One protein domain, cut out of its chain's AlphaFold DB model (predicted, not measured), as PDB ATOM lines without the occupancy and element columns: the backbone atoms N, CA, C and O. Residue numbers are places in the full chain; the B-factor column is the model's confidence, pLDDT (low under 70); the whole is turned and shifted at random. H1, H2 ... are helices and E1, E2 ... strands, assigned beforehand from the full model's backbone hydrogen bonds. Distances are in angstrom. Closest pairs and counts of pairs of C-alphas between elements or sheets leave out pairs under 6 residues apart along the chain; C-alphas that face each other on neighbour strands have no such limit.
ATOM      1  N   PRO A  17     154.646 179.849 202.773       85.38
ATOM      2  CA  PRO A  17     155.947 179.193 202.790       85.38
ATOM      3  C   PRO A  17     156.159 178.340 201.541       85.38
ATOM      4  O   PRO A  17     155.254 177.635 201.082       85.38
ATOM      5  N   ARG A  18     157.371 178.410 200.987       89.75
ATOM      6  CA  ARG A  18     157.733 177.728 199.744       89.75
ATOM      7  C   ARG A  18     158.870 176.756 199.972       89.75
ATOM      8  O   ARG A  18     159.810 177.042 200.707       89.75
ATOM      9  N   THR A  19     158.799 175.628 199.286       93.31
ATOM     10  CA  THR A  19     159.883 174.649 199.217       93.31
ATOM     11  C   THR A  19     160.127 174.258 197.768       93.31
ATOM     12  O   THR A  19     159.230 174.367 196.933       93.31
ATOM     13  N   THR A  20     161.344 173.823 197.450       95.50
ATOM     14  CA  THR A  20     161.710 173.410 196.095       95.50
ATOM     15  C   THR A  20     162.165 171.963 196.097       95.50
ATOM     16  O   THR A  20     163.166 171.623 196.732       95.50
ATOM     17  N   LEU A  21     161.477 171.121 195.331       96.88
ATOM     18  CA  LEU A  21     161.821 169.709 195.177       96.88
ATOM     19  C   LEU A  21     161.372 169.160 193.814       96.88
ATOM     20  O   LEU A  21     160.517 169.769 193.169       96.88
ATOM     21  N   PRO A  22     161.962 168.042 193.347       96.69
ATOM     22  CA  PRO A  22     161.451 167.282 192.213       96.69
ATOM     23  C   PRO A  22     159.958 166.973 192.359       96.69
ATOM     24  O   PRO A  22     159.537 166.394 193.364       96.69
ATOM     25  N   ALA A  23     159.166 167.348 191.358       95.00
ATOM     26  CA  ALA A  23     157.736 167.080 191.316       95.00
ATOM     27  C   ALA A  23     157.370 166.244 190.085       95.00
ATOM     28  O   ALA A  23     157.826 166.505 188.969       95.00
ATOM     29  N   PHE A  24     156.533 165.240 190.307       94.69
ATOM     30  CA  PHE A  24     156.112 164.247 189.329       94.69
ATOM     31  C   PHE A  24     154.592 164.254 189.217       94.69
ATOM     32  O   PHE A  24     153.896 164.484 190.209       94.69
ATOM     33  N   ASP A  25     154.090 163.973 188.023       91.12
ATOM     34  CA  ASP A  25     152.725 163.512 187.823       91.12
ATOM     35  C   ASP A  25     152.665 161.979 187.728       91.12
ATOM     36  O   ASP A  25     153.694 161.296 187.723       91.12
ATOM     37  N   GLU A  26     151.460 161.408 187.664       85.81
ATOM     38  CA  GLU A  26     151.317 159.977 187.383       85.81
ATOM     39  C   GLU A  26     151.666 159.610 185.933       85.81
ATOM     40  O   GLU A  26     151.711 158.437 185.579       85.81
ATOM     41  N   ARG A  27     151.876 160.570 185.034       81.88
ATOM     42  CA  ARG A  27     152.049 160.256 183.616       81.88
ATOM     43  C   ARG A  27     153.490 159.828 183.359       81.88
ATOM     44  O   ARG A  27     154.423 160.156 184.080       81.88
ATOM     45  N   ASN A  28     153.680 159.042 182.303       78.06
ATOM     46  CA  ASN A  28     154.991 158.582 181.816       78.06
ATOM     47  C   ASN A  28     155.761 157.604 182.730       78.06
ATOM     48  O   ASN A  28     156.785 157.074 182.304       78.06
ATOM     49  N   GLY A  29     155.270 157.301 183.937       78.75
ATOM     50  CA  GLY A  29     155.848 156.277 184.817       78.75
ATOM     51  C   GLY A  29     157.184 156.659 185.462       78.75
ATOM     52  O   GLY A  29     157.824 155.811 186.084       78.75
ATOM     53  N   ASP A  30     157.616 157.919 185.353       86.81
ATOM     54  CA  ASP A  30     158.870 158.389 185.955       86.81
ATOM     55  C   ASP A  30     158.847 158.276 187.482       86.81
ATOM     56  O   ASP A  30     159.842 157.887 188.091       86.81
ATOM     57  N   PHE A  31     157.682 158.510 188.091       90.25
ATOM     58  CA  PHE A  31     157.468 158.295 189.518       90.25
ATOM     59  C   PHE A  31     157.818 156.867 189.962       90.25
ATOM     60  O   PHE A  31     158.481 156.680 190.983       90.25
ATOM     61  N   ALA A  32     157.422 155.852 189.187       90.00
ATOM     62  CA  ALA A  32     157.660 154.455 189.540       90.00
ATOM     63  C   ALA A  32     159.161 154.110 189.611       90.00
ATOM     64  O   ALA A  32     159.533 153.110 190.219       90.00
ATOM     65  N   ARG A  33     160.045 154.930 189.027       90.56
ATOM     66  CA  ARG A  33     161.501 154.713 189.041       90.56
ATOM     67  C   ARG A  33     162.165 155.131 190.358       90.56
ATOM     68  O   ARG A  33     163.278 154.682 190.634       90.56
ATOM     69  N   LEU A  34     161.500 155.946 191.181       94.31
ATOM     70  CA  LEU A  34     162.044 156.437 192.449       94.31
ATOM     71  C   LEU A  34     162.317 155.294 193.440       94.31
ATOM     72  O   LEU A  34     161.517 154.363 193.589       94.31
ATOM     73  N   THR A  35     163.463 155.372 194.118       95.12
ATOM     74  CA  THR A  35     163.976 154.332 195.021       95.12
ATOM     75  C   THR A  35     164.735 154.967 196.179       95.12
ATOM     76  O   THR A  35     165.606 155.795 195.934       95.12
ATOM     77  N   GLY A  36     164.455 154.559 197.420       96.69
ATOM     78  CA  GLY A  36     165.108 155.128 198.603       96.69
ATOM     79  C   GLY A  36     164.649 156.549 198.948       96.69
ATOM     80  O   GLY A  36     165.318 157.236 199.716       96.69
ATOM     81  N   GLU A  37     163.534 157.007 198.376       97.69
ATOM     82  CA  GLU A  37     163.070 158.391 198.469       97.69
ATOM     83  C   GLU A  37     162.036 158.598 199.581       97.69
ATOM     84  O   GLU A  37     161.330 157.677 200.003       97.69
ATOM     85  N   ARG A  38     161.898 159.851 200.025       98.25
ATOM     86  CA  ARG A  38     160.824 160.302 200.918       98.25
ATOM     87  C   ARG A  38     159.820 161.091 200.090       98.25
ATOM     88  O   ARG A  38     160.085 162.213 199.669       98.25
ATOM     89  N   ILE A  39     158.675 160.490 199.818       97.88
ATOM     90  CA  ILE A  39     157.733 160.964 198.812       97.88
ATOM     91  C   ILE A  39     156.509 161.555 199.502       97.88
ATOM     92  O   ILE A  39     155.768 160.848 200.186       97.88
ATOM     93  N   ALA A  40     156.276 162.846 199.281       96.75
ATOM     94  CA  ALA A  40     155.005 163.478 199.598       96.75
ATOM     95  C   ALA A  40     154.035 163.273 198.424       96.75
ATOM     96  O   ALA A  40     154.389 163.501 197.272       96.75
ATOM     97  N   ILE A  41     152.812 162.841 198.699       95.44
ATOM     98  CA  ILE A  41     151.763 162.589 197.715       95.44
ATOM     99  C   ILE A  41     150.665 163.609 197.960       95.44
ATOM    100  O   ILE A  41     149.985 163.573 198.982       95.44
ATOM    101  N   TYR A  42     150.492 164.520 197.019       92.50
ATOM    102  CA  TYR A  42     149.395 165.461 197.035       92.50
ATOM    103  C   TYR A  42     148.201 164.892 196.263       92.50
ATOM    104  O   TYR A  42     148.315 164.580 195.075       92.50
ATOM    105  N   TRP A  43     147.057 164.758 196.941       90.31
ATOM    106  CA  TRP A  43     145.886 164.051 196.419       90.31
ATOM    107  C   TRP A  43     144.620 164.927 196.405       90.31
ATOM    108  O   TRP A  43     143.806 164.886 197.337       90.31
ATOM    109  N   PRO A  44     144.407 165.729 195.344       85.00
ATOM    110  CA  PRO A  44     143.321 166.717 195.280       85.00
ATOM    111  C   PRO A  44     141.926 166.114 195.039       85.00
ATOM    112  O   PRO A  44     140.951 166.846 194.875       85.00
ATOM    113  N   HIS A  45     141.806 164.788 195.007       84.88
ATOM    114  CA  HIS A  45     140.606 164.096 194.546       84.88
ATOM    115  C   HIS A  45     139.522 163.918 195.612       84.88
ATOM    116  O   HIS A  45     139.727 164.161 196.806       84.88
ATOM    117  N   GLY A  46     138.340 163.487 195.160       85.69
ATOM    118  CA  GLY A  46     137.206 163.180 196.024       85.69
ATOM    119  C   GLY A  46     137.482 161.984 196.934       85.69
ATOM    120  O   GLY A  46     138.352 161.164 196.659       85.69
ATOM    121  N   PHE A  47     136.710 161.850 198.015       88.31
ATOM    122  CA  PHE A  47     136.914 160.800 199.021       88.31
ATOM    123  C   PHE A  47     136.927 159.372 198.441       88.31
ATOM    124  O   PHE A  47     137.688 158.531 198.902       88.31
ATOM    125  N   GLY A  48     136.145 159.097 197.390       89.75
ATOM    126  CA  GLY A  48     136.179 157.798 196.705       89.75
ATOM    127  C   GLY A  48     137.558 157.457 196.134       89.75
ATOM    128  O   GLY A  48     138.048 156.351 196.323       89.75
ATOM    129  N   ASP A  49     138.234 158.435 195.531       90.75
ATOM    130  CA  ASP A  49     139.557 158.226 194.943       90.75
ATOM    131  C   ASP A  49     140.642 158.059 196.027       90.75
ATOM    132  O   ASP A  49     141.658 157.412 195.786       90.75
ATOM    133  N   TRP A  50     140.431 158.586 197.244       92.44
ATOM    134  CA  TRP A  50     141.284 158.287 198.408       92.44
ATOM    135  C   TRP A  50     141.177 156.816 198.824       92.44
ATOM    136  O   TRP A  50     142.189 156.183 199.128       92.44
ATOM    137  N   VAL A  51     139.965 156.254 198.794       93.12
ATOM    138  CA  VAL A  51     139.747 154.821 199.035       93.12
ATOM    139  C   VAL A  51     140.437 153.991 197.952       93.12
ATOM    140  O   VAL A  51     141.150 153.041 198.266       93.12
ATOM    141  N   HIS A  52     140.308 154.380 196.680       92.62
ATOM    142  CA  HIS A  52     140.974 153.688 195.571       92.62
ATOM    143  C   HIS A  52     142.499 153.777 195.648       92.62
ATOM    144  O   HIS A  52     143.179 152.779 195.406       92.62
ATOM    145  N   PHE A  53     143.052 154.920 196.061       93.56
ATOM    146  CA  PHE A  53     144.480 155.024 196.363       93.56
ATOM    147  C   PHE A  53     144.899 154.075 197.489       93.56
ATOM    148  O   PHE A  53     145.987 153.505 197.437       93.56
ATOM    149  N   GLY A  54     144.023 153.834 198.465       93.69
ATOM    150  CA  GLY A  54     144.226 152.845 199.520       93.69
ATOM    151  C   GLY A  54     144.569 151.449 198.995       93.69
ATOM    152  O   GLY A  54     145.417 150.779 199.586       93.69
ATOM    153  N   ALA A  55     143.997 151.042 197.861       91.81
ATOM    154  CA  ALA A  55     144.323 149.781 197.196       91.81
ATOM    155  C   ALA A  55     145.717 149.789 196.536       91.81
ATOM    156  O   ALA A  55     146.395 148.766 196.468       91.81
ATOM    157  N   ILE A  56     146.165 150.955 196.060       93.19
ATOM    158  CA  ILE A  56     147.464 151.142 195.395       93.19
ATOM    159  C   ILE A  56     148.588 151.289 196.418       93.19
ATOM    160  O   ILE A  56     149.694 150.810 196.186       93.19
ATOM    161  N   ALA A  57     148.318 151.917 197.562       94.50
ATOM    162  CA  ALA A  57     149.302 152.221 198.594       94.50
ATOM    163  C   ALA A  57     150.112 150.985 199.026       94.50
ATOM    164  O   ALA A  57     151.323 151.075 199.206       94.50
ATOM    165  N   ARG A  58     149.480 149.807 199.113       92.25
ATOM    166  CA  ARG A  58     150.147 148.526 199.435       92.25
ATOM    167  C   ARG A  58     151.060 147.998 198.323       92.25
ATOM    168  O   ARG A  58     151.944 147.183 198.592       92.25
ATOM    169  N   LEU A  59     150.829 148.431 197.089       94.31
ATOM    170  CA  LEU A  59     151.586 148.024 195.911       94.31
ATOM    171  C   LEU A  59     152.840 148.877 195.711       94.31
ATOM    172  O   LEU A  59     153.759 148.433 195.029       94.31
ATOM    173  N   LEU A  60     152.893 150.074 196.304       95.00
ATOM    174  CA  LEU A  60     154.026 150.991 196.194       95.00
ATOM    175  C   LEU A  60     155.353 150.349 196.646       95.00
ATOM    176  O   LEU A  60     155.386 149.342 197.360       95.00
ATOM    177  N   SER A  61     156.469 150.930 196.194       94.56
ATOM    178  CA  SER A  61     157.804 150.394 196.473       94.56
ATOM    179  C   SER A  61     158.131 150.500 197.967       94.56
ATOM    180  O   SER A  61     158.197 151.616 198.477       94.56
ATOM    181  N   PRO A  62     158.413 149.392 198.677       95.06
ATOM    182  CA  PRO A  62     158.719 149.437 200.110       95.06
ATOM    183  C   PRO A  62     160.054 150.132 200.430       95.06
ATOM    184  O   PRO A  62     160.334 150.413 201.588       95.06
ATOM    185  N   GLU A  63     160.882 150.397 199.417       96.12
ATOM    186  CA  GLU A  63     162.156 151.118 199.542       96.12
ATOM    187  C   GLU A  63     161.964 152.622 199.778       96.12
ATOM    188  O   GLU A  63     162.905 153.306 200.166       96.12
ATOM    189  N   ASN A  64     160.768 153.147 199.509       97.44
ATOM    190  CA  ASN A  64     160.442 154.553 199.701       97.44
ATOM    191  C   ASN A  64     159.617 154.736 200.981       97.44
ATOM    192  O   ASN A  64     158.832 153.871 201.369       97.44
ATOM    193  N   ALA A  65     159.737 155.908 201.599       97.56
ATOM    194  CA  ALA A  65     158.809 156.364 202.626       97.56
ATOM    195  C   ALA A  65     157.744 157.248 201.974       97.56
ATOM    196  O   ALA A  65     158.084 158.163 201.227       97.56
ATOM    197  N   TYR A  66     156.469 157.016 202.280       97.56
ATOM    198  CA  TYR A  66     155.366 157.758 201.677       97.56
ATOM    199  C   TYR A  66     154.567 158.516 202.720       97.56
ATOM    200  O   TYR A  66     154.227 157.976 203.775       97.56
ATOM    201  N   ALA A  67     154.189 159.740 202.375       96.38
ATOM    202  CA  ALA A  67     153.180 160.470 203.108       96.38
ATOM    203  C   ALA A  67     152.181 161.118 202.150       96.38
ATOM    204  O   ALA A  67     152.577 161.602 201.096       96.38
ATOM    205  N   ILE A  68     150.896 161.112 202.488       94.94
ATOM    206  CA  ILE A  68     149.807 161.631 201.657       94.94
ATOM    207  C   ILE A  68     149.120 162.806 202.336       94.94
ATOM    208  O   ILE A  68     148.921 162.812 203.552       94.94
ATOM    209  N   PHE A  69     148.742 163.803 201.546       92.19
ATOM    210  CA  PHE A  69     148.073 164.991 202.040       92.19
ATOM    211  C   PHE A  69     147.203 165.645 200.974       92.19
ATOM    212  O   PHE A  69     147.309 165.392 199.773       92.19
ATOM    213  N   ARG A  70     146.345 166.536 201.449       87.62
ATOM    214  CA  ARG A  70     145.644 167.546 200.664       87.62
ATOM    215  C   ARG A  70     145.403 168.743 201.564       87.62
ATOM    216  O   ARG A  70     145.674 168.696 202.759       87.62
ATOM    217  N   ILE A  71     144.858 169.797 200.990       78.44
ATOM    218  CA  ILE A  71     144.285 170.875 201.780       78.44
ATOM    219  C   ILE A  71     142.940 170.373 202.324       78.44
ATOM    220  O   ILE A  71     142.105 169.902 201.546       78.44
ATOM    221  N   GLY A  72     142.744 170.441 203.640       80.31
ATOM    222  CA  GLY A  72     141.558 169.913 204.311       80.31
ATOM    223  C   GLY A  72     141.729 168.449 204.722       80.31
ATOM    224  O   GLY A  72     141.887 167.567 203.876       80.31
ATOM    225  N   ASP A  73     141.641 168.181 206.018       83.19
ATOM    226  CA  ASP A  73     141.935 166.887 206.629       83.19
ATOM    227  C   ASP A  73     140.763 165.905 206.588       83.19
ATOM    228  O   ASP A  73     140.930 164.727 206.905       83.19
ATOM    229  N   ASP A  74     139.602 166.357 206.105       86.25
ATOM    230  CA  ASP A  74     138.398 165.546 205.934       86.25
ATOM    231  C   ASP A  74     138.657 164.177 205.302       86.25
ATOM    232  O   ASP A  74     137.986 163.218 205.677       86.25
ATOM    233  N   PHE A  75     139.596 164.060 204.354       89.31
ATOM    234  CA  PHE A  75     139.902 162.782 203.695       89.31
ATOM    235  C   PHE A  75     141.262 162.199 204.094       89.31
ATOM    236  O   PHE A  75     141.412 160.978 204.065       89.31
ATOM    237  N   SER A  76     142.238 163.027 204.494       88.19
ATOM    238  CA  SER A  76     143.571 162.543 204.891       88.19
ATOM    239  C   SER A  76     143.513 161.663 206.137       88.19
ATOM    240  O   SER A  76     144.269 160.696 206.233       88.19
ATOM    241  N   ALA A  77     142.530 161.910 207.009       87.38
ATOM    242  CA  ALA A  77     142.197 161.072 208.157       87.38
ATOM    243  C   ALA A  77     141.987 159.580 207.817       87.38
ATOM    244  O   ALA A  77     142.221 158.722 208.666       87.38
ATOM    245  N   LEU A  78     141.624 159.231 206.572       92.00
ATOM    246  CA  LEU A  78     141.519 157.833 206.127       92.00
ATOM    247  C   LEU A  78     142.857 157.068 206.234       92.00
ATOM    248  O   LEU A  78     142.866 155.846 206.372       92.00
ATOM    249  N   PHE A  79     143.985 157.779 206.171       93.06
ATOM    250  CA  PHE A  79     145.334 157.216 206.254       93.06
ATOM    251  C   PHE A  79     145.992 157.412 207.629       93.06
ATOM    252  O   PHE A  79     147.172 157.093 207.800       93.06
ATOM    253  N   THR A  80     145.260 157.895 208.636       88.94
ATOM    254  CA  THR A  80     145.778 157.988 210.006       88.94
ATOM    255  C   THR A  80     146.094 156.587 210.537       88.94
ATOM    256  O   THR A  80     145.227 155.720 210.616       88.94
ATOM    257  N   GLY A  81     147.365 156.341 210.876       85.88
ATOM    258  CA  GLY A  81     147.837 155.026 211.327       85.88
ATOM    259  C   GLY A  81     147.918 153.956 210.229       85.88
ATOM    260  O   GLY A  81     148.188 152.794 210.533       85.88
ATOM    261  N   ALA A  82     147.703 154.319 208.961       88.19
ATOM    262  CA  ALA A  82     147.852 153.401 207.839       88.19
ATOM    263  C   ALA A  82     149.333 153.153 207.500       88.19
ATOM    264  O   ALA A  82     150.220 153.959 207.779       88.19
ATOM    265  N   SER A  83     149.602 152.011 206.869       87.88
ATOM    266  CA  SER A  83     150.918 151.632 206.346       87.88
ATOM    267  C   SER A  83     150.741 151.062 204.937       87.88
ATOM    268  O   SER A  83     149.815 150.270 204.742       87.88
ATOM    269  N   PRO A  84     151.596 151.419 203.956       93.12
ATOM    270  CA  PRO A  84     152.894 152.098 204.105       93.12
ATOM    271  C   PRO A  84     152.858 153.629 203.967       93.12
ATOM    272  O   PRO A  84     153.914 154.256 203.939       93.12
ATOM    273  N   VAL A  85     151.675 154.237 203.848       94.75
ATOM    274  CA  VAL A  85     151.527 155.678 203.602       94.75
ATOM    275  C   VAL A  85     151.003 156.378 204.852       94.75
ATOM    276  O   VAL A  85     149.913 156.056 205.318       94.75
ATOM    277  N   ALA A  86     151.754 157.356 205.359       93.81
ATOM    278  CA  ALA A  86     151.345 158.178 206.496       93.81
ATOM    279  C   ALA A  86     150.508 159.389 206.051       93.81
ATOM    280  O   ALA A  86     150.829 160.030 205.056       93.81
ATOM    281  N   ALA A  87     149.469 159.763 206.794       93.12
ATOM    282  CA  ALA A  87     148.784 161.037 206.566       93.12
ATOM    283  C   ALA A  87     149.641 162.220 207.059       93.12
ATOM    284  O   ALA A  87     150.167 162.170 208.174       93.12
ATOM    285  N   LEU A  88     149.755 163.298 206.271       92.00
ATOM    286  CA  LEU A  88     150.234 164.596 206.770       92.00
ATOM    287  C   LEU A  88     149.026 165.509 207.001       92.00
ATOM    288  O   LEU A  88     148.356 165.870 206.027       92.00
ATOM    289  N   PRO A  89     148.741 165.899 208.254       87.25
ATOM    290  CA  PRO A  89     147.639 166.800 208.543       87.25
ATOM    291  C   PRO A  89     147.965 168.211 208.050       87.25
ATOM    292  O   PRO A  89     149.047 168.753 208.297       87.25
ATOM    293  N   SER A  90     147.006 168.814 207.362       83.12
ATOM    294  CA  SER A  90     147.045 170.213 206.949       83.12
ATOM    295  C   SER A  90     146.638 171.184 208.050       83.12
ATOM    296  O   SER A  90     146.903 172.383 207.918       83.12
ATOM    297  N   GLY A  91     146.006 170.675 209.116       77.94
ATOM    298  CA  GLY A  91     145.483 171.470 210.226       77.94
ATOM    299  C   GLY A  91     144.197 172.220 209.873       77.94
ATOM    300  O   GLY A  91     143.662 172.949 210.704       77.94
ATOM    301  N   ILE A  92     143.704 172.052 208.646       74.75
ATOM    302  CA  ILE A  92     142.465 172.635 208.137       74.75
ATOM    303  C   ILE A  92     141.454 171.500 208.070       74.75
ATOM    304  O   ILE A  92     141.769 170.455 207.513       74.75
ATOM    305  N   ARG A  93     140.244 171.673 208.608       71.50
ATOM    306  CA  ARG A  93     139.246 170.590 208.628       71.50
ATOM    307  C   ARG A  93     138.673 170.336 207.231       71.50
ATOM    308  O   ARG A  93     138.817 169.233 206.710       71.50
ATOM    309  N   ALA A  94     138.100 171.365 206.603       67.19
ATOM    310  CA  ALA A  94     137.403 171.256 205.321       67.19
ATOM    311  C   ALA A  94     137.939 172.251 204.276       67.19
ATOM    312  O   ALA A  94     138.363 173.354 204.600       67.19
ATOM    313  N   ILE A  95     137.865 171.892 202.986       56.31
ATOM    314  CA  ILE A  95     138.321 172.750 201.863       56.31
ATOM    315  C   ILE A  95     137.577 174.099 201.805       56.31
ATOM    316  O   ILE A  95     138.130 175.080 201.303       56.31
ATOM    317  N   GLY A  96     136.350 174.157 202.341       53.84
ATOM    318  CA  GLY A  96     135.544 175.382 202.432       53.84
ATOM    319  C   GLY A  96     136.215 176.514 203.219       53.84
ATOM    320  O   GLY A  96     135.854 177.674 203.025       53.84
ATOM    321  N   ASP A  97     137.239 176.201 204.015       42.28
ATOM    322  CA  ASP A  97     138.045 177.159 204.769       42.28
ATOM    323  C   ASP A  97     139.116 177.824 203.873       42.28
ATOM    324  O   ASP A  97     140.322 177.690 204.076       42.28
ATOM    325  N   GLY A  98     138.668 178.561 202.850       36.22
ATOM    326  CA  GLY A  98     139.492 179.577 202.185       36.22
ATOM    327  C   GLY A  98     140.480 179.102 201.114       36.22
ATOM    328  O   GLY A  98     141.453 179.810 200.865       36.22
ATOM    329  N   THR A  99     140.261 177.969 200.432       41.34
ATOM    330  CA  THR A  99     141.172 177.527 199.350       41.34
ATOM    331  C   THR A  99     140.537 177.514 197.960       41.34
ATOM    332  O   THR A  99     139.407 177.072 197.765       41.34
ATOM    333  N   GLU A 100     141.259 178.054 196.969       45.66
ATOM    334  CA  GLU A 100     140.802 178.093 195.575       45.66
ATOM    335  C   GLU A 100     140.674 176.669 195.023       45.66
ATOM    336  O   GLU A 100     141.659 175.944 194.934       45.66
ATOM    337  N   LEU A 101     139.478 176.264 194.593       47.62
ATOM    338  CA  LEU A 101     139.281 175.050 193.797       47.62
ATOM    339  C   LEU A 101     139.944 175.232 192.416       47.62
ATOM    340  O   LEU A 101     139.566 176.137 191.674       47.62
ATOM    341  N   GLY A 102     140.916 174.389 192.042       51.06
ATOM    342  CA  GLY A 102     141.506 174.411 190.697       51.06
ATOM    343  C   GLY A 102     142.950 173.914 190.607       51.06
ATOM    344  O   GLY A 102     143.553 173.491 191.582       51.06
ATOM    345  N   ALA A 103     143.545 174.007 189.417       46.25
ATOM    346  CA  ALA A 103     144.873 173.464 189.100       46.25
ATOM    347  C   ALA A 103     146.058 174.071 189.889       46.25
ATOM    348  O   ALA A 103     147.194 173.718 189.606       46.25
ATOM    349  N   ARG A 104     145.825 174.995 190.834       58.09
ATOM    350  CA  ARG A 104     146.855 175.793 191.524       58.09
ATOM    351  C   ARG A 104     146.941 175.550 193.036       58.09
ATOM    352  O   ARG A 104     147.508 176.386 193.730       58.09
ATOM    353  N   HIS A 105     146.444 174.424 193.554       68.19
ATOM    354  CA  HIS A 105     146.403 174.163 195.009       68.19
ATOM    355  C   HIS A 105     147.769 174.271 195.711       68.19
ATOM    356  O   HIS A 105     147.815 174.580 196.894       68.19
ATOM    357  N   LEU A 106     148.877 174.089 194.984       80.31
ATOM    358  CA  LEU A 106     150.246 174.254 195.494       80.31
ATOM    359  C   LEU A 106     151.096 175.239 194.666       80.31
ATOM    360  O   LEU A 106     152.323 175.208 194.733       80.31
ATOM    361  N   GLY A 107     150.467 176.073 193.830       82.06
ATOM    362  CA  GLY A 107     151.176 176.927 192.864       82.06
ATOM    363  C   GLY A 107     151.814 176.168 191.689       82.06
ATOM    364  O   GLY A 107     152.598 176.744 190.942       82.06
ATOM    365  N   LEU A 108     151.469 174.890 191.515       83.25
ATOM    366  CA  LEU A 108     152.018 174.012 190.481       83.25
ATOM    367  C   LEU A 108     151.156 174.014 189.216       83.25
ATOM    368  O   LEU A 108     149.953 174.247 189.272       83.25
ATOM    369  N   ASN A 109     151.761 173.695 188.072       84.19
ATOM    370  CA  ASN A 109     151.035 173.279 186.874       84.19
ATOM    371  C   ASN A 109     151.242 171.776 186.683       84.19
ATOM    372  O   ASN A 109     152.282 171.349 186.184       84.19
ATOM    373  N   TRP A 110     150.239 170.983 187.058       79.12
ATOM    374  CA  TRP A 110     150.326 169.520 187.035       79.12
ATOM    375  C   TRP A 110     150.671 168.948 185.649       79.12
ATOM    376  O   TRP A 110     151.265 167.882 185.554       79.12
ATOM    377  N   LYS A 111     150.368 169.678 184.563       80.88
ATOM    378  CA  LYS A 111     150.711 169.311 183.175       80.88
ATOM    379  C   LYS A 111     152.201 169.338 182.841       80.88
ATOM    380  O   LYS A 111     152.563 168.935 181.741       80.88
ATOM    381  N   CYS A 112     153.042 169.818 183.749       82.69
ATOM    382  CA  CYS A 112     154.469 170.014 183.513       82.69
ATOM    383  C   CYS A 112     155.364 169.262 184.511       82.69
ATOM    384  O   CYS A 112     156.577 169.481 184.522       82.69
ATOM    385  N   LEU A 113     154.792 168.393 185.349       87.88
ATOM    386  CA  LEU A 113     155.510 167.731 186.438       87.88
ATOM    387  C   LEU A 113     156.199 166.456 185.939       87.88
ATOM    388  O   LEU A 113     155.631 165.370 185.955       87.88
ATOM    389  N   HIS A 114     157.439 166.596 185.477       89.75
ATOM    390  CA  HIS A 114     158.240 165.497 184.917       89.75
ATOM    391  C   HIS A 114     159.567 165.320 185.670       89.75
ATOM    392  O   HIS A 114     160.638 165.247 185.072       89.75
ATOM    393  N   GLY A 115     159.515 165.370 187.004       91.44
ATOM    394  CA  GLY A 115     160.675 165.229 187.890       91.44
ATOM    395  C   GLY A 115     161.566 166.468 187.990       91.44
ATOM    396  O   GLY A 115     162.614 166.434 188.633       91.44
ATOM    397  N   LYS A 116     161.163 167.585 187.375       92.31
ATOM    398  CA  LYS A 116     161.869 168.863 187.513       92.31
ATOM    399  C   LYS A 116     161.653 169.441 188.907       92.31
ATOM    400  O   LYS A 116     160.647 169.169 189.560       92.31
ATOM    401  N   ARG A 117     162.625 170.233 189.367       94.62
ATOM    402  CA  ARG A 117     162.524 170.958 190.636       94.62
ATOM    403  C   ARG A 117     161.492 172.071 190.493       94.62
ATOM    404  O   ARG A 117     161.731 173.024 189.760       94.62
ATOM    405  N   GLU A 118     160.398 171.950 191.226       93.44
ATOM    406  CA  GLU A 118     159.299 172.910 191.231       93.44
ATOM    407  C   GLU A 118     159.199 173.610 192.582       93.44
ATOM    408  O   GLU A 118     159.589 173.058 193.613       93.44
ATOM    409  N   THR A 119     158.679 174.836 192.579       92.00
ATOM    410  CA  THR A 119     158.412 175.583 193.814       92.00
ATOM    411  C   THR A 119     156.991 175.302 194.283       92.00
ATOM    412  O   THR A 119     156.029 175.674 193.620       92.00
ATOM    413  N   VAL A 120     156.875 174.658 195.439       90.75
ATOM    414  CA  VAL A 120     155.619 174.216 196.047       90.75
ATOM    415  C   VAL A 120     155.225 175.205 197.140       90.75
ATOM    416  O   VAL A 120     156.007 175.442 198.063       90.75
ATOM    417  N   ALA A 121     154.024 175.774 197.049       88.38
ATOM    418  CA  ALA A 121     153.437 176.600 198.103       88.38
ATOM    419  C   ALA A 121     152.708 175.719 199.130       88.38
ATOM    420  O   ALA A 121     151.866 174.906 198.754       88.38
ATOM    421  N   LEU A 122     153.024 175.880 200.417       86.62
ATOM    422  CA  LEU A 122     152.496 175.049 201.504       86.62
ATOM    423  C   LEU A 122     151.577 175.871 202.429       86.62
ATOM    424  O   LEU A 122     152.074 176.736 203.151       86.62
ATOM    425  N   PRO A 123     150.253 175.624 202.441       78.38
ATOM    426  CA  PRO A 123     149.321 176.356 203.301       78.38
ATOM    427  C   PRO A 123     149.232 175.813 204.736       78.38
ATOM    428  O   PRO A 123     149.433 174.627 204.991       78.38
ATOM    429  N   GLY A 124     148.847 176.687 205.673       77.31
ATOM    430  CA  GLY A 124     148.450 176.298 207.030       77.31
ATOM    431  C   GLY A 124     149.581 175.678 207.853       77.31
ATOM    432  O   GLY A 124     150.688 176.213 207.896       77.31
ATOM    433  N   THR A 125     149.305 174.549 208.513       78.69
ATOM    434  CA  THR A 125     150.298 173.809 209.316       78.69
ATOM    435  C   THR A 125     151.123 172.822 208.491       78.69
ATOM    436  O   THR A 125     152.060 172.218 209.024       78.69
ATOM    437  N   LEU A 126     150.837 172.679 207.186       86.25
ATOM    438  CA  LEU A 126     151.606 171.803 206.298       86.25
ATOM    439  C   LEU A 126     153.110 172.089 206.309       86.25
ATOM    440  O   LEU A 126     153.840 171.109 206.307       86.25
ATOM    441  N   PRO A 127     153.630 173.334 206.368       89.75
ATOM    442  CA  PRO A 127     155.073 173.569 206.394       89.75
ATOM    443  C   PRO A 127     155.797 172.799 207.504       89.75
ATOM    444  O   PRO A 127     156.849 172.219 207.249       89.75
ATOM    445  N   ALA A 128     155.220 172.733 208.708       89.88
ATOM    446  CA  ALA A 128     155.814 172.009 209.829       89.88
ATOM    447  C   ALA A 128     155.750 170.488 209.623       89.88
ATOM    448  O   ALA A 128     156.766 169.808 209.767       89.88
ATOM    449  N   ALA A 129     154.587 169.954 209.228       91.50
ATOM    450  CA  ALA A 129     154.420 168.523 208.951       91.50
ATOM    451  C   ALA A 129     155.292 168.058 207.768       91.50
ATOM    452  O   ALA A 129     155.927 167.006 207.821       91.50
ATOM    453  N   PHE A 130     155.375 168.877 206.721       93.50
ATOM    454  CA  PHE A 130     156.193 168.655 205.535       93.50
ATOM    455  C   PHE A 130     157.685 168.728 205.877       93.50
ATOM    456  O   PHE A 130     158.440 167.864 205.449       93.50
ATOM    457  N   ALA A 131     158.120 169.688 206.699       94.06
ATOM    458  CA  ALA A 131     159.502 169.756 207.176       94.06
ATOM    459  C   ALA A 131     159.877 168.550 208.053       94.06
ATOM    460  O   ALA A 131     160.947 167.978 207.866       94.06
ATOM    461  N   ALA A 132     158.988 168.121 208.956       94.81
ATOM    462  CA  ALA A 132     159.202 166.942 209.795       94.81
ATOM    463  C   ALA A 132     159.287 165.650 208.965       94.81
ATOM    464  O   ALA A 132     160.117 164.782 209.237       94.81
ATOM    465  N   PHE A 133     158.458 165.526 207.925       96.62
ATOM    466  CA  PHE A 133     158.559 164.418 206.983       96.62
ATOM    467  C   PHE A 133     159.763 164.551 206.041       96.62
ATOM    468  O   PHE A 133     160.232 163.532 205.556       96.62
ATOM    469  N   ALA A 134     160.302 165.747 205.799       96.69
ATOM    470  CA  ALA A 134     161.467 165.996 204.944       96.69
ATOM    471  C   ALA A 134     161.407 165.267 203.579       96.69
ATOM    472  O   ALA A 134     162.277 164.440 203.284       96.69
ATOM    473  N   PRO A 135     160.369 165.502 202.755       97.69
ATOM    474  CA  PRO A 135     160.247 164.841 201.467       97.69
ATOM    475  C   PRO A 135     161.327 165.317 200.492       97.69
ATOM    476  O   PRO A 135     161.658 166.502 200.412       97.69
ATOM    477  N   THR A 136     161.832 164.373 199.713       97.94
ATOM    478  CA  THR A 136     162.796 164.571 198.630       97.94
ATOM    479  C   THR A 136     162.116 164.632 197.263       97.94
ATOM    480  O   THR A 136     162.713 165.140 196.316       97.94
ATOM    481  N   ALA A 137     160.861 164.180 197.163       97.50
ATOM    482  CA  ALA A 137     160.050 164.224 195.949       97.50
ATOM    483  C   ALA A 137     158.555 164.445 196.251       97.50
ATOM    484  O   ALA A 137     158.065 164.112 197.333       97.50
ATOM    485  N   LEU A 138     157.833 165.003 195.273       96.31
ATOM    486  CA  LEU A 138     156.388 165.227 195.306       96.31
ATOM    487  C   LEU A 138     155.723 164.454 194.165       96.31
ATOM    488  O   LEU A 138     156.112 164.621 193.013       96.31
ATOM    489  N   LEU A 139     154.688 163.679 194.469       94.88
ATOM    490  CA  LEU A 139     153.727 163.189 193.484       94.88
ATOM    491  C   LEU A 139     152.472 164.056 193.549       94.88
ATOM    492  O   LEU A 139     151.865 164.183 194.608       94.88
ATOM    493  N   TYR A 140     152.068 164.620 192.420       90.94
ATOM    494  CA  TYR A 140     150.773 165.261 192.234       90.94
ATOM    495  C   TYR A 140     149.987 164.409 191.250       90.94
ATOM    496  O   TYR A 140     150.518 164.101 190.189       90.94
ATOM    497  N   THR A 141     148.733 164.073 191.537       82.56
ATOM    498  CA  THR A 141     147.926 163.313 190.574       82.56
ATOM    499  C   THR A 141     146.689 164.047 190.068       82.56
ATOM    500  O   THR A 141     146.140 164.890 190.778       82.56
ATOM    501  N   ASP A 142     146.293 163.751 188.824       76.06
ATOM    502  CA  ASP A 142     144.990 164.128 188.246       76.06
ATOM    503  C   ASP A 142     144.043 162.919 188.054       76.06
ATOM    504  O   ASP A 142     142.923 163.075 187.580       76.06
ATOM    505  N   TYR A 143     144.469 161.718 188.466       74.94
ATOM    506  CA  TYR A 143     143.694 160.472 188.502       74.94
ATOM    507  C   TYR A 143     142.844 160.178 187.243       74.94
ATOM    508  O   TYR A 143     141.635 160.432 187.214       74.94
ATOM    509  N   PRO A 144     143.421 159.571 186.189       74.06
ATOM    510  CA  PRO A 144     142.663 159.262 184.981       74.06
ATOM    511  C   PRO A 144     141.648 158.131 185.217       74.06
ATOM    512  O   PRO A 144     142.016 157.014 185.586       74.06
ATOM    513  N   GLU A 145     140.366 158.380 184.932       82.44
ATOM    514  CA  GLU A 145     139.350 157.321 184.921       82.44
ATOM    515  C   GLU A 145     139.453 156.504 183.619       82.44
ATOM    516  O   GLU A 145     139.362 157.076 182.531       82.44
ATOM    517  N   PRO A 146     139.606 155.166 183.665       85.44
ATOM    518  CA  PRO A 146     139.701 154.360 182.447       85.44
ATOM    519  C   PRO A 146     138.357 154.196 181.723       85.44
ATOM    520  O   PRO A 146     138.337 153.688 180.604       85.44
ATOM    521  N   GLU A 147     137.236 154.540 182.367       89.25
ATOM    522  CA  GLU A 147     135.865 154.359 181.864       89.25
ATOM    523  C   GLU A 147     135.599 152.959 181.266       89.25
ATOM    524  O   GLU A 147     134.900 152.800 180.265       89.25
ATOM    525  N   GLY A 148     136.214 151.913 181.824       90.56
ATOM    526  CA  GLY A 148     136.094 150.546 181.310       90.56
ATOM    527  C   GLY A 148     136.754 150.289 179.951       90.56
ATOM    528  O   GLY A 148     136.594 149.203 179.400       90.56
ATOM    529  N   MET A 149     137.494 151.252 179.397       94.69
ATOM    530  CA  MET A 149     138.204 151.104 178.121       94.69
ATOM    531  C   MET A 149     139.414 150.175 178.227       94.69
ATOM    532  O   MET A 149     139.852 149.613 177.226       94.69
ATOM    533  N   LEU A 150     139.951 150.001 179.434       94.56
ATOM    534  CA  LEU A 150     141.055 149.090 179.703       94.56
ATOM    535  C   LEU A 150     140.525 147.709 180.091       94.56
ATOM    536  O   LEU A 150     139.592 147.588 180.883       94.56
ATOM    537  N   ALA A 151     141.143 146.669 179.539       95.62
ATOM    538  CA  ALA A 151     140.896 145.289 179.934       95.62
ATOM    539  C   ALA A 151     141.533 144.975 181.300       95.62
ATOM    540  O   ALA A 151     142.364 145.729 181.819       95.62
ATOM    541  N   PHE A 152     141.175 143.824 181.866       94.75
ATOM    542  CA  PHE A 152     141.933 143.207 182.947       94.75
ATOM    543  C   PHE A 152     143.440 143.124 182.590       94.75
ATOM    544  O   PHE A 152     143.767 142.803 181.446       94.75
ATOM    545  N   PRO A 153     144.363 143.414 183.534       94.12
ATOM    546  CA  PRO A 153     144.128 143.706 184.950       94.12
ATOM    547  C   PRO A 153     143.890 145.185 185.283       94.12
ATOM    548  O   PRO A 153     143.729 145.496 186.452       94.12
ATOM    549  N   TYR A 154     143.799 146.098 184.314       94.25
ATOM    550  CA  TYR A 154     143.787 147.558 184.540       94.25
ATOM    551  C   TYR A 154     142.404 148.213 184.402       94.25
ATOM    552  O   TYR A 154     142.288 149.403 184.129       94.25
ATOM    553  N   HIS A 155     141.354 147.417 184.555       92.94
ATOM    554  CA  HIS A 155     139.968 147.797 184.308       92.94
ATOM    555  C   HIS A 155     139.350 148.731 185.360       92.94
ATOM    556  O   HIS A 155     138.476 149.522 185.002       92.94
ATOM    557  N   THR A 156     139.786 148.669 186.627       91.94
ATOM    558  CA  THR A 156     139.324 149.616 187.651       91.94
ATOM    559  C   THR A 156     140.192 150.859 187.682       91.94
ATOM    560  O   THR A 156     141.372 150.826 187.336       91.94
ATOM    561  N   LYS A 157     139.616 151.947 188.186       89.94
ATOM    562  CA  LYS A 157     140.300 153.170 188.600       89.94
ATOM    563  C   LYS A 157     141.639 152.910 189.306       89.94
ATOM    564  O   LYS A 157     142.684 153.345 188.824       89.94
ATOM    565  N   ALA A 158     141.611 152.160 190.411       91.56
ATOM    566  CA  ALA A 158     142.804 151.884 191.211       91.56
ATOM    567  C   ALA A 158     143.868 151.124 190.404       91.56
ATOM    568  O   ALA A 158     145.046 151.487 190.381       91.56
ATOM    569  N   ARG A 159     143.445 150.082 189.682       93.00
ATOM    570  CA  ARG A 159     144.349 149.235 188.901       93.00
ATOM    571  C   ARG A 159     144.952 149.986 187.715       93.00
ATOM    572  O   ARG A 159     146.144 149.852 187.452       93.00
ATOM    573  N   ALA A 160     144.163 150.811 187.031       92.31
ATOM    574  CA  ALA A 160     144.625 151.658 185.937       92.31
ATOM    575  C   ALA A 160     145.716 152.633 186.381       92.31
ATOM    576  O   ALA A 160     146.646 152.882 185.618       92.31
ATOM    577  N   LEU A 161     145.630 153.157 187.604       91.00
ATOM    578  CA  LEU A 161     146.662 154.026 188.153       91.00
ATOM    579  C   LEU A 161     147.895 153.247 188.638       91.00
ATOM    580  O   LEU A 161     149.018 153.733 188.517       91.00
ATOM    581  N   ALA A 162     147.724 152.012 189.116       92.38
ATOM    582  CA  ALA A 162     148.837 151.181 189.572       92.38
ATOM    583  C   ALA A 162     149.917 150.983 188.487       92.38
ATOM    584  O   ALA A 162     151.100 151.014 188.811       92.38
ATOM    585  N   ARG A 163     149.540 150.893 187.199       89.38
ATOM    586  CA  ARG A 163     150.493 150.777 186.067       89.38
ATOM    587  C   ARG A 163     151.471 151.949 185.946       89.38
ATOM    588  O   ARG A 163     152.493 151.838 185.281       89.38
ATOM    589  N   PHE A 164     151.107 153.086 186.525       90.31
ATOM    590  CA  PHE A 164     151.867 154.322 186.459       90.31
ATOM    591  C   PHE A 164     152.663 154.587 187.733       90.31
ATOM    592  O   PHE A 164     153.754 155.152 187.679       90.31
ATOM    593  N   LEU A 165     152.107 154.189 188.879       93.12
ATOM    594  CA  LEU A 165     152.691 154.486 190.182       93.12
ATOM    595  C   LEU A 165     153.569 153.360 190.736       93.12
ATOM    596  O   LEU A 165     154.365 153.590 191.645       93.12
ATOM    597  N   VAL A 166     153.428 152.140 190.218       93.81
ATOM    598  CA  VAL A 166     154.081 150.949 190.762       93.81
ATOM    599  C   VAL A 166     155.090 150.394 189.759       93.81
ATOM    600  O   VAL A 166     154.789 150.254 188.575       93.81
ATOM    601  N   LYS A 167     156.291 150.040 190.240       93.31
ATOM    602  CA  LYS A 167     157.319 149.349 189.444       93.31
ATOM    603  C   LYS A 167     156.738 148.072 188.829       93.31
ATOM    604  O   LYS A 167     156.110 147.288 189.535       93.31
ATOM    605  N   GLU A 168     157.035 147.804 187.561       92.56
ATOM    606  CA  GLU A 168     156.561 146.597 186.864       92.56
ATOM    607  C   GLU A 168     156.929 145.307 187.613       92.56
ATOM    608  O   GLU A 168     156.064 144.478 187.887       92.56
ATOM    609  N   ALA A 169     158.184 145.185 188.061       93.31
ATOM    610  CA  ALA A 169     158.643 144.047 188.861       93.31
ATOM    611  C   ALA A 169     157.856 143.881 190.173       93.31
ATOM    612  O   ALA A 169     157.657 142.767 190.653       93.31
ATOM    613  N   ARG A 170     157.386 144.993 190.754       92.69
ATOM    614  CA  ARG A 170     156.573 144.974 191.967       92.69
ATOM    615  C   ARG A 170     155.141 144.549 191.658       92.69
ATOM    616  O   ARG A 170     154.627 143.713 192.389       92.69
ATOM    617  N   LEU A 171     154.534 145.058 190.582       92.88
ATOM    618  CA  LEU A 171     153.211 144.619 190.114       92.88
ATOM    619  C   LEU A 171     153.184 143.119 189.806       92.88
ATOM    620  O   LEU A 171     152.243 142.442 190.205       92.88
TER     621      LEU A 171
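AT A GLANCE: This is residues 17 to 171 of the 387 residues of an uncharacterized protein of mine drainage metagenome (UniProt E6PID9). A strongly twisted sheet of six strands runs through the domain, with H2 and H3 on opposite faces of it; H1 packs beside H2, and H4 packs on H1 off the sheet, with the short H5 after it. The link from E4 to E5, residues 88 to 113, is a long stretch with no named element. The printed part has 155 residues with five named helices and six named strands, in the order E1, E2, H1, E3, H2, E4, E5, H3, E6, H4, H5; under half of the residues, 71, are in them, and the class is mixed, helices and strands. The sheet, in the order E4, E3, E2, E6, E1, E5, is mixed, with E5 antiparallel to E1. The whole is compact, with a radius of gyration of the C-alphas of 14.7 A and spans of 42 by 31 by 31 A.

IN THESE COORDINATES: E1, residues 18 to 24, begins with C-alpha 18 at (157.733, 177.728, 199.744) and is 17.1 A long. E2 is residues 38 to 42, and H1, residues 47 to 57, is 15.1 A long. E3 is residues 65 to 69, H2 residues 73 to 79 and E4 residues 85 to 87. E5, residues 114 to 121, is 17.9 A long and bends by 72 degrees at residue 117. H3 is residues 126 to 133, E6 residues 137 to 140 and H4 residues 157 to 165. H5, residues 168 to 171, ends with C-alpha 171 at (153.211, 144.619, 190.114).

HOW THE PARTS SIT: Across the sheet, N 86 and O 66 of E4 and E3 are 3.0 A apart, N 67 and O 39 of E3 and E2 2.9 A, N 42 and O 139 of E2 and E6 2.8 A, N 138 and O 22 of E6 and E1 2.9 A, and N 21 and O 118 of E1 and E5 3.2 A, each within hydrogen-bond range. E2, H1, E3 and E3, H2, E4 are strand-helix-strand units, two parallel neighbour strands with a helix between, both with right-handed crossovers. H2 is on the sheet at a height of 5.4 A, and H3 is on the opposite face at 6.9 A. H1 only grazes the sheet, with its residues 50 to 57. H1 and H2 touch at a shallow tilt of 27 degrees, the same way; their closest C-alphas, of Phe 47 and Phe 75, are 5.9 A apart. H1 and H4 touch at a steep tilt of 48 degrees, the same way; their closest C-alphas, of His 52 and Ala 158, are 5.1 A apart. H4 and H5 are close but not clearly touching. Every O i to N i+4 pair is within range in H3, against 5 of 7 in H1, 3 of 5 in H4 and 1 of 3 in H2, where 3 of 4 O i to N i+3 pairs are; H5 is too short for an O i to N i+4 pair.

THE WHOLE: The C-alphas farthest apart, of Pro 17 and Ala 151, are 43.6 A apart. The printed part has no cut. The links E1 to E2, E4 to E5 and E6 to H4 are long. Mean pLDDT of the printed part is 87.0; residues 94 to 105 are under 70.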